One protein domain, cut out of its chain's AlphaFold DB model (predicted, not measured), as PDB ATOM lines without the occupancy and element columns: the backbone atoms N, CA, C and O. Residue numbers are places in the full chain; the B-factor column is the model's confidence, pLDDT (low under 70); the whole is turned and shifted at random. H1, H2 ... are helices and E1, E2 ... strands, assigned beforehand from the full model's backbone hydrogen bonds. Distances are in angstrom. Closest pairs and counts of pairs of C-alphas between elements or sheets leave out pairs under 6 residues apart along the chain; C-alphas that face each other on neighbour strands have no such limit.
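AT A GLANCE: This is residues 17 to 32 and 47 to 116 of the 118 residues of an uncharacterized protein of marine sediment metagenome (UniProt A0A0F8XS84). A narrow, twisted three-stranded sheet is sandwiched between two slanting helices, H1 over one face and H2 over the other, while most of a short third helix, H3, sticks out with residues 111 to 116 standing free. The printed part has 86 residues, with three named helices and three named strands in the order H1, E1, H2, E2, E3, H3. The sheet is mixed, in the order E1, E2, E3, with E1 and E2 parallel and E2 and E3 antiparallel; the class is mixed, helices and strands. The whole is compact, with a radius of gyration of the C-alphas of 13.3 A and spans of 37 by 26 by 25 A.

IN THESE COORDINATES: Find C-alpha 17 at (147.655, 170.322, 181.822); from there H1 runs through residues 17 to 29, 18.3 A. After the cut, look for E1 at residues 51 to 58, 22.5 A, starting at (166.532, 184.119, 190.496). H2 follows at residues 67 to 80, 20.5 A, then E2 at residues 83 to 91, 25.6 A. E3, residues 97 to 105, measures 16.2 A and bends by 88 degrees at residue 100. H3, residues 108 to 115, 10.5 A, ends with C-alpha 115 at (161.898, 197.424, 200.577).

HOW THE PARTS SIT: Start at the inner strand E2. Beside it, parallel at 21 degrees, is edge strand E1; look at N 54 and O 85, 2.9 A, within hydrogen-bond range. E3, the other edge strand, forms a hairpin with E2, antiparallel at 163 degrees, with N 88 and O 103 at 2.9 A. The sheet is twisted, its C-alphas lying up to 4.2 A off the best plane. Three layers, helices on both faces of a sheet, are made by H2 on one face and H1 on the other. H1 has a height over the sheet of 8.5 A and runs slantwise to the strands, at 40 degrees to E1 on the local plane; its closest C-alphas to E1 are those of Glu 22 and Ile 55, 6.4 A. H2 has a height of 8.3 A and stands at 37 degrees to E2 on the local plane; the closest C-alphas are those of Ala 77 and Pro 84, 5.2 A. E1, H2 and E2 form a strand-helix-strand unit, two parallel neighbour strands with a helix between, and its crossover is right-handed. H3 is only just not on the sheet, with 4 pairs of C-alphas within 10 A, and H1 and H2 are apart. In H1, H2 and H3 every O i to N i+4 pair is within hydrogen-bond range.

THE WHOLE: The two C-alphas farthest apart are those of Gly 93 and Asp 116, 40.0 A. Residues 33 to 46 are not printed, and C-alphas 32 and 47 are 5.2 A apart across the cut. Of the links printed whole, E1 to H2 is short and the others are tight. The mean pLDDT of the printed part is 88.4; residues 17 to 21 are under 70.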
ATOM      1  N   ALA A  17     148.056 168.983 181.396       58.16
ATOM      2  CA  ALA A  17     147.655 170.322 181.822       58.16
ATOM      3  C   ALA A  17     148.690 171.018 182.728       58.16
ATOM      4  O   ALA A  17     149.025 172.165 182.456       58.16
ATOM      5  N   GLY A  18     149.256 170.328 183.727       65.19
ATOM      6  CA  GLY A  18     150.260 170.904 184.635       65.19
ATOM      7  C   GLY A  18     151.540 171.315 183.903       65.19
ATOM      8  O   GLY A  18     151.956 172.462 183.995       65.19
ATOM      9  N   ARG A  19     152.065 170.442 183.032       67.50
ATOM     10  CA  ARG A  19     153.248 170.755 182.202       67.50
ATOM     11  C   ARG A  19     153.012 171.905 181.219       67.50
ATOM     12  O   ARG A  19     153.915 172.687 180.929       67.50
ATOM     13  N   LYS A  20     151.798 172.004 180.663       69.19
ATOM     14  CA  LYS A  20     151.420 173.113 179.772       69.19
ATOM     15  C   LYS A  20     151.320 174.429 180.548       69.19
ATOM     16  O   LYS A  20     151.742 175.453 180.013       69.19
ATOM     17  N   ALA A  21     150.786 174.390 181.769       67.19
ATOM     18  CA  ALA A  21     150.726 175.540 182.661       67.19
ATOM     19  C   ALA A  21     152.138 175.993 183.061       67.19
ATOM     20  O   ALA A  21     152.464 177.147 182.839       67.19
ATOM     21  N   GLU A  22     153.015 175.089 183.507       70.19
ATOM     22  CA  GLU A  22     154.415 175.395 183.861       70.19
ATOM     23  C   GLU A  22     155.169 176.077 182.715       70.19
ATOM     24  O   GLU A  22     155.665 177.191 182.870       70.19
ATOM     25  N   LYS A  23     155.180 175.475 181.518       74.75
ATOM     26  CA  LYS A  23     155.868 176.056 180.354       74.75
ATOM     27  C   LYS A  23     155.308 177.427 179.962       74.75
ATOM     28  O   LYS A  23     156.048 178.291 179.490       74.75
ATOM     29  N   ARG A  24     153.998 177.626 180.116       76.25
ATOM     30  CA  ARG A  24     153.348 178.911 179.838       76.25
ATOM     31  C   ARG A  24     153.720 179.954 180.878       76.25
ATOM     32  O   ARG A  24     154.054 181.065 180.489       76.25
ATOM     33  N   THR A  25     153.693 179.583 182.150       73.50
ATOM     34  CA  THR A  25     154.070 180.433 183.277       73.50
ATOM     35  C   THR A  25     155.526 180.883 183.153       73.50
ATOM     36  O   THR A  25     155.808 182.073 183.250       73.50
ATOM     37  N   LEU A  26     156.444 179.972 182.815       77.62
ATOM     38  CA  LEU A  26     157.838 180.325 182.523       77.62
ATOM     39  C   LEU A  26     157.931 181.352 181.394       77.62
ATOM     40  O   LEU A  26     158.563 182.393 181.543       77.62
ATOM     41  N   LYS A  27     157.222 181.104 180.285       79.25
ATOM     42  CA  LYS A  27     157.188 182.036 179.156       79.25
ATOM     43  C   LYS A  27     156.612 183.401 179.547       79.25
ATOM     44  O   LYS A  27     157.134 184.407 179.079       79.25
ATOM     45  N   SER A  28     155.558 183.458 180.367       78.12
ATOM     46  CA  SER A  28     154.963 184.735 180.787       78.12
ATOM     47  C   SER A  28     155.877 185.544 181.696       78.12
ATOM     48  O   SER A  28     155.826 186.765 181.649       78.12
ATOM     49  N   TYR A  29     156.725 184.877 182.482       75.88
ATOM     50  CA  TYR A  29     157.732 185.545 183.304       75.88
ATOM     51  C   TYR A  29     159.018 185.879 182.538       75.88
ATOM     52  O   TYR A  29     159.865 186.584 183.069       75.88
ATOM     53  N   GLY A  30     159.181 185.400 181.299       77.62
ATOM     54  CA  GLY A  30     160.445 185.517 180.564       77.62
ATOM     55  C   GLY A  30     161.545 184.592 181.095       77.62
ATOM     56  O   GLY A  30     162.717 184.803 180.794       77.62
ATOM     57  N   ALA A  31     161.176 183.572 181.872       74.56
ATOM     58  CA  ALA A  31     162.102 182.643 182.500       74.56
ATOM     59  C   ALA A  31     162.591 181.570 181.517       74.56
ATOM     60  O   ALA A  31     161.826 181.049 180.694       74.56
ATOM     61  N   ALA A  32     163.864 181.197 181.639       77.69
ATOM     62  CA  ALA A  32     164.423 180.047 180.943       77.69
ATOM     63  C   ALA A  32     164.044 178.764 181.696       77.69
ATOM     64  O   ALA A  32     164.169 178.695 182.913       77.69
ATOM     65  N   THR A  47     164.657 179.739 185.495       84.00
ATOM     66  CA  THR A  47     165.546 180.806 185.964       84.00
ATOM     67  C   THR A  47     165.197 182.150 185.338       84.00
ATOM     68  O   THR A  47     164.812 182.239 184.168       84.00
ATOM     69  N   LEU A  48     165.364 183.208 186.125       86.19
ATOM     70  CA  LEU A  48     165.438 184.603 185.691       86.19
ATOM     71  C   LEU A  48     166.813 185.159 186.096       86.19
ATOM     72  O   LEU A  48     167.503 184.528 186.899       86.19
ATOM     73  N   PRO A  49     167.254 186.314 185.565       87.50
ATOM     74  CA  PRO A  49     168.478 186.950 186.047       87.50
ATOM     75  C   PRO A  49     168.444 187.118 187.573       87.50
ATOM     76  O   PRO A  49     167.556 187.782 188.099       87.50
ATOM     77  N   GLY A  50     169.382 186.469 188.268       89.69
ATOM     78  CA  GLY A  50     169.489 186.503 189.729       89.69
ATOM     79  C   GLY A  50     168.471 185.654 190.499       89.69
ATOM     80  O   GLY A  50     168.510 185.679 191.722       89.69
ATOM     81  N   LEU A  51     167.591 184.892 189.833       92.12
ATOM     82  CA  LEU A  51     166.532 184.119 190.496       92.12
ATOM     83  C   LEU A  51     166.428 182.680 189.970       92.12
ATOM     84  O   LEU A  51     166.374 182.443 188.760       92.12
ATOM     85  N   LEU A  52     166.275 181.724 190.885       92.94
ATOM     86  CA  LEU A  52     165.817 180.363 190.607       92.94
ATOM     87  C   LEU A  52     164.341 180.239 190.999       92.94
ATOM     88  O   LEU A  52     163.962 180.571 192.118       92.94
ATOM     89  N   MET A  53     163.503 179.753 190.088       91.31
ATOM     90  CA  MET A  53     162.053 179.677 190.253       91.31
ATOM     91  C   MET A  53     161.554 178.238 190.379       91.31
ATOM     92  O   MET A  53     161.896 177.388 189.562       91.31
ATOM     93  N   GLU A  54     160.643 178.001 191.318       92.00
ATOM     94  CA  GLU A  54     159.770 176.823 191.387       92.00
ATOM     95  C   GLU A  54     158.350 177.279 191.047       92.00
ATOM     96  O   GLU A  54     157.894 178.330 191.505       92.00
ATOM     97  N   ILE A  55     157.620 176.488 190.267       91.12
ATOM     98  CA  ILE A  55     156.242 176.777 189.886       91.12
ATOM     99  C   ILE A  55     155.311 175.755 190.530       91.12
ATOM    100  O   ILE A  55     155.509 174.537 190.509       91.12
ATOM    101  N   LYS A  56     154.214 176.261 191.089       90.00
ATOM    102  CA  LYS A  56     153.097 175.442 191.545       90.00
ATOM    103  C   LYS A  56     151.798 175.995 190.999       90.00
ATOM    104  O   LYS A  56     151.457 177.156 191.197       90.00
ATOM    105  N   SER A  57     151.056 175.130 190.317       90.88
ATOM    106  CA  SER A  57     149.739 175.463 189.788       90.88
ATOM    107  C   SER A  57     148.657 174.557 190.358       90.88
ATOM    108  O   SER A  57     148.898 173.401 190.711       90.88
ATOM    109  N   THR A  58     147.447 175.093 190.475       91.62
ATOM    110  CA  THR A  58     146.264 174.351 190.919       91.62
ATOM    111  C   THR A  58     145.022 174.875 190.209       91.62
ATOM    112  O   THR A  58     144.962 176.046 189.852       91.62
ATOM    113  N   GLN A  59     144.024 174.019 189.990       92.38
ATOM    114  CA  GLN A  59     142.682 174.439 189.547       92.38
ATOM    115  C   GLN A  59     141.713 174.629 190.722       92.38
ATOM    116  O   GLN A  59     140.589 175.098 190.540       92.38
ATOM    117  N   ARG A  60     142.135 174.219 191.924       94.19
ATOM    118  CA  ARG A  60     141.359 174.324 193.162       94.19
ATOM    119  C   ARG A  60     141.442 175.744 193.708       94.19
ATOM    120  O   ARG A  60     142.371 176.471 193.391       94.19
ATOM    121  N   GLU A  61     140.536 176.081 194.615       93.75
ATOM    122  CA  GLU A  61     140.549 177.365 195.335       93.75
ATOM    123  C   GLU A  61     141.654 177.447 196.407       93.75
ATOM    124  O   GLU A  61     141.822 178.470 197.062       93.75
ATOM    125  N   SER A  62     142.419 176.370 196.614       94.12
ATOM    126  CA  SER A  62     143.525 176.330 197.568       94.12
ATOM    127  C   SER A  62     144.699 175.485 197.077       94.12
ATOM    128  O   SER A  62     144.561 174.594 196.226       94.12
ATOM    129  N   LEU A  63     145.870 175.773 197.645       93.06
ATOM    130  CA  LEU A  63     147.108 175.033 197.449       93.06
ATOM    131  C   LEU A  63     147.770 174.792 198.808       93.06
ATOM    132  O   LEU A  63     147.863 175.696 199.631       93.06
ATOM    133  N   THR A  64     148.241 173.569 199.041       93.75
ATOM    134  CA  THR A  64     149.030 173.245 200.232       93.75
ATOM    135  C   THR A  64     150.508 173.420 199.924       93.75
ATOM    136  O   THR A  64     151.039 172.746 199.041       93.75
ATOM    137  N   LEU A  65     151.176 174.276 200.692       91.56
ATOM    138  CA  LEU A  65     152.621 174.455 200.639       91.56
ATOM    139  C   LEU A  65     153.283 173.647 201.759       91.56
ATOM    140  O   LEU A  65     152.909 173.761 202.925       91.56
ATOM    141  N   LYS A  66     154.265 172.812 201.410       92.31
ATOM    142  CA  LYS A  66     155.062 172.058 202.388       92.31
ATOM    143  C   LYS A  66     156.357 172.808 202.679       92.31
ATOM    144  O   LYS A  66     157.024 173.242 201.747       92.31
ATOM    145  N   ARG A  67     156.768 172.861 203.950       94.00
ATOM    146  CA  ARG A  67     158.043 173.474 204.376       94.00
ATOM    147  C   ARG A  67     159.260 172.924 203.619       94.00
ATOM    148  O   ARG A  67     160.140 173.680 203.238       94.00
ATOM    149  N   GLU A  68     159.275 171.619 203.360       92.12
ATOM    150  CA  GLU A  68     160.335 170.944 202.598       92.12
ATOM    151  C   GLU A  68     160.526 171.523 201.189       92.12
ATOM    152  O   GLU A  68     161.650 171.617 200.716       92.12
ATOM    153  N   MET A  69     159.448 171.971 200.539       89.38
ATOM    154  CA  MET A  69     159.523 172.572 199.205       89.38
ATOM    155  C   MET A  69     160.290 173.894 199.231       89.38
ATOM    156  O   MET A  69     161.144 174.112 198.382       89.38
ATOM    157  N   LEU A  70     160.020 174.737 200.235       93.38
ATOM    158  CA  LEU A  70     160.730 176.002 200.435       93.38
ATOM    159  C   LEU A  70     162.213 175.764 200.731       93.38
ATOM    160  O   LEU A  70     163.072 176.418 200.153       93.38
ATOM    161  N   HIS A  71     162.513 174.783 201.586       93.69
ATOM    162  CA  HIS A  71     163.893 174.407 201.894       93.69
ATOM    163  C   HIS A  71     164.638 173.886 200.662       93.69
ATOM    164  O   HIS A  71     165.806 174.211 200.475       93.69
ATOM    165  N   LYS A  72     163.965 173.085 199.828       90.81
ATOM    166  CA  LYS A  72     164.547 172.536 198.606       90.81
ATOM    167  C   LYS A  72     164.951 173.650 197.642       90.81
ATOM    168  O   LYS A  72     166.121 173.720 197.284       90.81
ATOM    169  N   ILE A  73     164.019 174.531 197.262       92.88
ATOM    170  CA  ILE A  73     164.344 175.610 196.321       92.88
ATOM    171  C   ILE A  73     165.387 176.572 196.892       92.88
ATOM    172  O   ILE A  73     166.285 176.976 196.164       92.88
ATOM    173  N   ALA A  74     165.321 176.896 198.186       94.19
ATOM    174  CA  ALA A  74     166.325 177.745 198.821       94.19
ATOM    175  C   ALA A  74     167.725 177.112 198.761       94.19
ATOM    176  O   ALA A  74     168.687 177.786 198.409       94.19
ATOM    177  N   GLY A  75     167.838 175.810 199.043       93.62
ATOM    178  CA  GLY A  75     169.107 175.089 198.943       93.62
ATOM    179  C   GLY A  75     169.644 175.012 197.511       93.62
ATOM    180  O   GLY A  75     170.843 175.171 197.298       93.62
ATOM    181  N   GLU A  76     168.769 174.805 196.527       93.25
ATOM    182  CA  GLU A  76     169.152 174.789 195.110       93.25
ATOM    183  C   GLU A  76     169.582 176.173 194.615       93.25
ATOM    184  O   GLU A  76     170.589 176.276 193.921       93.25
ATOM    185  N   ALA A  77     168.869 177.232 195.000       93.19
ATOM    186  CA  ALA A  77     169.202 178.605 194.630       93.19
ATOM    187  C   ALA A  77     170.543 179.037 195.246       93.19
ATOM    188  O   ALA A  77     171.419 179.529 194.535       93.19
ATOM    189  N   ALA A  78     170.759 178.722 196.529       93.50
ATOM    190  CA  ALA A  78     172.020 178.973 197.218       93.50
ATOM    191  C   ALA A  78     173.207 178.248 196.559       93.50
ATOM    192  O   ALA A  78     174.288 178.821 196.442       93.50
ATOM    193  N   ALA A  79     173.014 177.010 196.087       90.88
ATOM    194  CA  ALA A  79     174.053 176.267 195.372       90.88
ATOM    195  C   ALA A  79     174.438 176.911 194.025       90.88
ATOM    196  O   ALA A  79     175.582 176.775 193.593       90.88
ATOM    197  N   GLU A  80     173.509 177.635 193.395       89.38
ATOM    198  CA  GLU A  80     173.741 178.382 192.155       89.38
ATOM    199  C   GLU A  80     174.157 179.845 192.386       89.38
ATOM    200  O   GLU A  80     174.449 180.546 191.418       89.38
ATOM    201  N   GLY A  81     174.189 180.318 193.638       93.25
ATOM    202  CA  GLY A  81     174.490 181.715 193.963       93.25
ATOM    203  C   GLY A  81     173.425 182.701 193.470       93.25
ATOM    204  O   GLY A  81     173.766 183.801 193.042       93.25
ATOM    205  N   VAL A  82     172.154 182.293 193.477       94.69
ATOM    206  CA  VAL A  82     171.004 183.124 193.085       94.69
ATOM    207  C   VAL A  82     169.910 183.064 194.145       94.69
ATOM    208  O   VAL A  82     169.921 182.195 195.016       94.69
ATOM    209  N   GLU A  83     168.922 183.946 194.032       96.25
ATOM    210  CA  GLU A  83     167.814 184.023 194.977       96.25
ATOM    211  C   GLU A  83     166.674 183.042 194.642       96.25
ATOM    212  O   GLU A  83     166.345 182.836 193.469       96.25
ATOM    213  N   PRO A  84     166.021 182.411 195.633       95.94
ATOM    214  CA  PRO A  84     164.899 181.515 195.385       95.94
ATOM    215  C   PRO A  84     163.583 182.282 195.193       95.94
ATOM    216  O   PRO A  84     163.298 183.280 195.850       95.94
ATOM    217  N   CYS A  85     162.716 181.751 194.337       95.12
ATOM    218  CA  CYS A  85     161.421 182.335 194.016       95.12
ATOM    219  C   CYS A  85     160.358 181.242 193.821       95.12
ATOM    220  O   CYS A  85     160.570 180.267 193.105       95.12
ATOM    221  N   LEU A  86     159.185 181.398 194.436       94.56
ATOM    222  CA  LEU A  86     158.049 180.491 194.254       94.56
ATOM    223  C   LEU A  86     156.926 181.206 193.501       94.56
ATOM    224  O   LEU A  86     156.322 182.147 194.010       94.56
ATOM    225  N   ALA A  87     156.586 180.709 192.316       93.31
ATOM    226  CA  ALA A  87     155.426 181.168 191.568       93.31
ATOM    227  C   ALA A  87     154.209 180.276 191.847       93.31
ATOM    228  O   ALA A  87     154.231 179.066 191.605       93.31
ATOM    229  N   ILE A  88     153.117 180.888 192.303       93.94
ATOM    230  CA  ILE A  88     151.834 180.225 192.551       93.94
ATOM    231  C   ILE A  88     150.835 180.681 191.491       93.94
ATOM    232  O   ILE A  88     150.615 181.878 191.310       93.94
ATOM    233  N   VAL A  89     150.214 179.726 190.797       93.50
ATOM    234  CA  VAL A  89     149.258 180.013 189.719       93.50
ATOM    235  C   VAL A  89     147.959 179.233 189.913       93.50
ATOM    236  O   VAL A  89     147.888 178.019 189.711       93.50
ATOM    237  N   PHE A  90     146.893 179.946 190.258       93.94
ATOM    238  CA  PHE A  90     145.530 179.429 190.233       93.94
ATOM    239  C   PHE A  90     145.009 179.464 188.800       93.94
ATOM    240  O   PHE A  90     144.916 180.526 188.189       93.94
ATOM    241  N   THR A  91     144.668 178.299 188.264       91.81
ATOM    242  CA  THR A  91     144.267 178.106 186.866       91.81
ATOM    243  C   THR A  91     142.791 177.742 186.731       91.81
ATOM    244  O   THR A  91     142.135 177.321 187.691       91.81
ATOM    245  N   ASP A  92     142.239 177.931 185.540       89.69
ATOM    246  CA  ASP A  92     140.931 177.418 185.145       89.69
ATOM    247  C   ASP A  92     141.020 175.979 184.587       89.69
ATOM    248  O   ASP A  92     142.086 175.355 184.551       89.69
ATOM    249  N   GLY A  93     139.887 175.435 184.128       84.56
ATOM    250  CA  GLY A  93     139.835 174.104 183.511       84.56
ATOM    251  C   GLY A  93     140.656 173.973 182.216       84.56
ATOM    252  O   GLY A  93     141.028 172.861 181.842       84.56
ATOM    253  N   GLY A  94     140.974 175.089 181.550       83.44
ATOM    254  CA  GLY A  94     141.838 175.162 180.369       83.44
ATOM    255  C   GLY A  94     143.334 175.265 180.694       83.44
ATOM    256  O   GLY A  94     144.167 175.100 179.796       83.44
ATOM    257  N   GLY A  95     143.681 175.476 181.968       81.25
ATOM    258  CA  GLY A  95     145.049 175.713 182.427       81.25
ATOM    259  C   GLY A  95     145.501 177.167 182.275       81.25
ATOM    260  O   GLY A  95     146.701 177.426 182.369       81.25
ATOM    261  N   GLU A  96     144.580 178.101 182.026       86.06
ATOM    262  CA  GLU A  96     144.881 179.533 181.997       86.06
ATOM    263  C   GLU A  96     144.837 180.111 183.414       86.06
ATOM    264  O   GLU A  96     143.975 179.710 184.201       86.06
ATOM    265  N   PRO A  97     145.726 181.054 183.772       89.38
ATOM    266  CA  PRO A  97     145.644 181.739 185.052       89.38
ATOM    267  C   PRO A  97     144.303 182.452 185.215       89.38
ATOM    268  O   PRO A  97     143.852 183.191 184.337       89.38
ATOM    269  N   ARG A  98     143.677 182.277 186.376       92.69
ATOM    270  CA  ARG A  98     142.516 183.074 186.769       92.69
ATOM    271  C   ARG A  98     142.947 184.528 186.960       92.69
ATOM    272  O   ARG A  98     144.086 184.810 187.333       92.69
ATOM    273  N   ARG A  99     142.026 185.473 186.750       92.00
ATOM    274  CA  ARG A  99     142.288 186.897 187.007       92.00
ATOM    275  C   ARG A  99     142.705 187.091 188.471       92.00
ATOM    276  O   ARG A  99     141.962 186.708 189.365       92.00
ATOM    277  N   GLY A 100     143.887 187.672 188.699       91.44
ATOM    278  CA  GLY A 100     144.467 187.837 190.043       91.44
ATOM    279  C   GLY A 100     144.971 186.538 190.691       91.44
ATOM    280  O   GLY A 100     145.307 186.530 191.870       91.44
ATOM    281  N   GLY A 101     145.014 185.433 189.941       92.50
ATOM    282  CA  GLY A 101     145.425 184.113 190.418       92.50
ATOM    283  C   GLY A 101     146.921 183.825 190.290       92.50
ATOM    284  O   GLY A 101     147.328 182.708 190.592       92.50
ATOM    285  N   SER A 102     147.728 184.785 189.839       94.06
ATOM    286  CA  SER A 102     149.177 184.626 189.678       94.06
ATOM    287  C   SER A 102     149.914 185.438 190.729       94.06
ATOM    288  O   SER A 102     149.749 186.655 190.785       94.06
ATOM    289  N   TRP A 103     150.731 184.760 191.525       94.56
ATOM    290  CA  TRP A 103     151.515 185.357 192.598       94.56
ATOM    291  C   TRP A 103     152.959 184.884 192.526       94.56
ATOM    292  O   TRP A 103     153.234 183.742 192.147       94.56
ATOM    293  N   VAL A 104     153.866 185.772 192.918       93.25
ATOM    294  CA  VAL A 104     155.281 185.474 193.114       93.25
ATOM    295  C   VAL A 104     155.597 185.691 194.585       93.25
ATOM    296  O   VAL A 104     155.216 186.707 195.164       93.25
ATOM    297  N   CYS A 105     156.254 184.711 195.187       94.94
ATOM    298  CA  CYS A 105     156.661 184.724 196.580       94.94
ATOM    299  C   CYS A 105     158.183 184.621 196.660       94.94
ATOM    300  O   CYS A 105     158.788 183.788 195.983       94.94
ATOM    301  N   ILE A 106     158.773 185.432 197.528       95.62
ATOM    302  CA  ILE A 106     160.207 185.472 197.814       95.62
ATOM    303  C   ILE A 106     160.445 185.249 199.314       95.62
ATOM    304  O   ILE A 106     159.497 185.381 200.100       95.62
ATOM    305  N   PRO A 107     161.671 184.879 199.732       96.00
ATOM    306  CA  PRO A 107     162.053 184.903 201.138       96.00
ATOM    307  C   PRO A 107     161.792 186.268 201.767       96.00
ATOM    308  O   PRO A 107     161.850 187.295 201.095       96.00
ATOM    309  N   ARG A 108     161.521 186.262 203.072       95.25
ATOM    310  CA  ARG A 108     161.311 187.493 203.833       95.25
ATOM    311  C   ARG A 108     162.537 188.401 203.766       95.25
ATOM    312  O   ARG A 108     162.364 189.571 203.487       95.25
ATOM    313  N   ASP A 109     163.725 187.847 203.973       94.06
ATOM    314  CA  ASP A 109     164.969 188.617 204.008       94.06
ATOM    315  C   ASP A 109     165.199 189.337 202.666       94.06
ATOM    316  O   ASP A 109     165.445 190.534 202.645       94.06
ATOM    317  N   LEU A 110     164.950 188.656 201.538       93.50
ATOM    318  CA  LEU A 110     164.984 189.282 200.211       93.50
ATOM    319  C   LEU A 110     163.902 190.358 200.034       93.50
ATOM    320  O   LEU A 110     164.119 191.357 199.359       93.50
ATOM    321  N   PHE A 111     162.707 190.159 200.594       94.81
ATOM    322  CA  PHE A 111     161.678 191.197 200.567       94.81
ATOM    323  C   PHE A 111     162.117 192.429 201.361       94.81
ATOM    324  O   PHE A 111     161.951 193.533 200.859       94.81
ATOM    325  N   GLU A 112     162.690 192.232 202.549       95.38
ATOM    326  CA  GLU A 112     163.233 193.306 203.383       95.38
ATOM    327  C   GLU A 112     164.324 194.067 202.618       95.38
ATOM    328  O   GLU A 112     164.176 195.267 202.440       95.38
ATOM    329  N   GLU A 113     165.294 193.381 202.004       92.38
ATOM    330  CA  GLU A 113     166.322 194.004 201.146       92.38
ATOM    331  C   GLU A 113     165.752 194.825 199.976       92.38
ATOM    332  O   GLU A 113     166.332 195.833 199.583       92.38
ATOM    333  N   LEU A 114     164.625 194.405 199.392       90.25
ATOM    334  CA  LEU A 114     163.978 195.117 198.283       90.25
ATOM    335  C   LEU A 114     163.133 196.315 198.733       90.25
ATOM    336  O   LEU A 114     162.752 197.130 197.890       90.25
ATOM    337  N   THR A 115     162.765 196.375 200.014       93.00
ATOM    338  CA  THR A 115     161.898 197.424 200.577       93.00
ATOM    339  C   THR A 115     162.595 198.337 201.568       93.00
ATOM    340  O   THR A 115     162.032 199.372 201.921       93.00
ATOM    341  N   ASP A 116     163.780 197.955 202.026       86.94
ATOM    342  CA  ASP A 116     164.667 198.822 202.776       86.94
ATOM    343  C   ASP A 116     165.199 199.878 201.793       86.94
ATOM    344  O   ASP A 116     166.153 199.662 201.047       86.94
TER     345      ASP A 116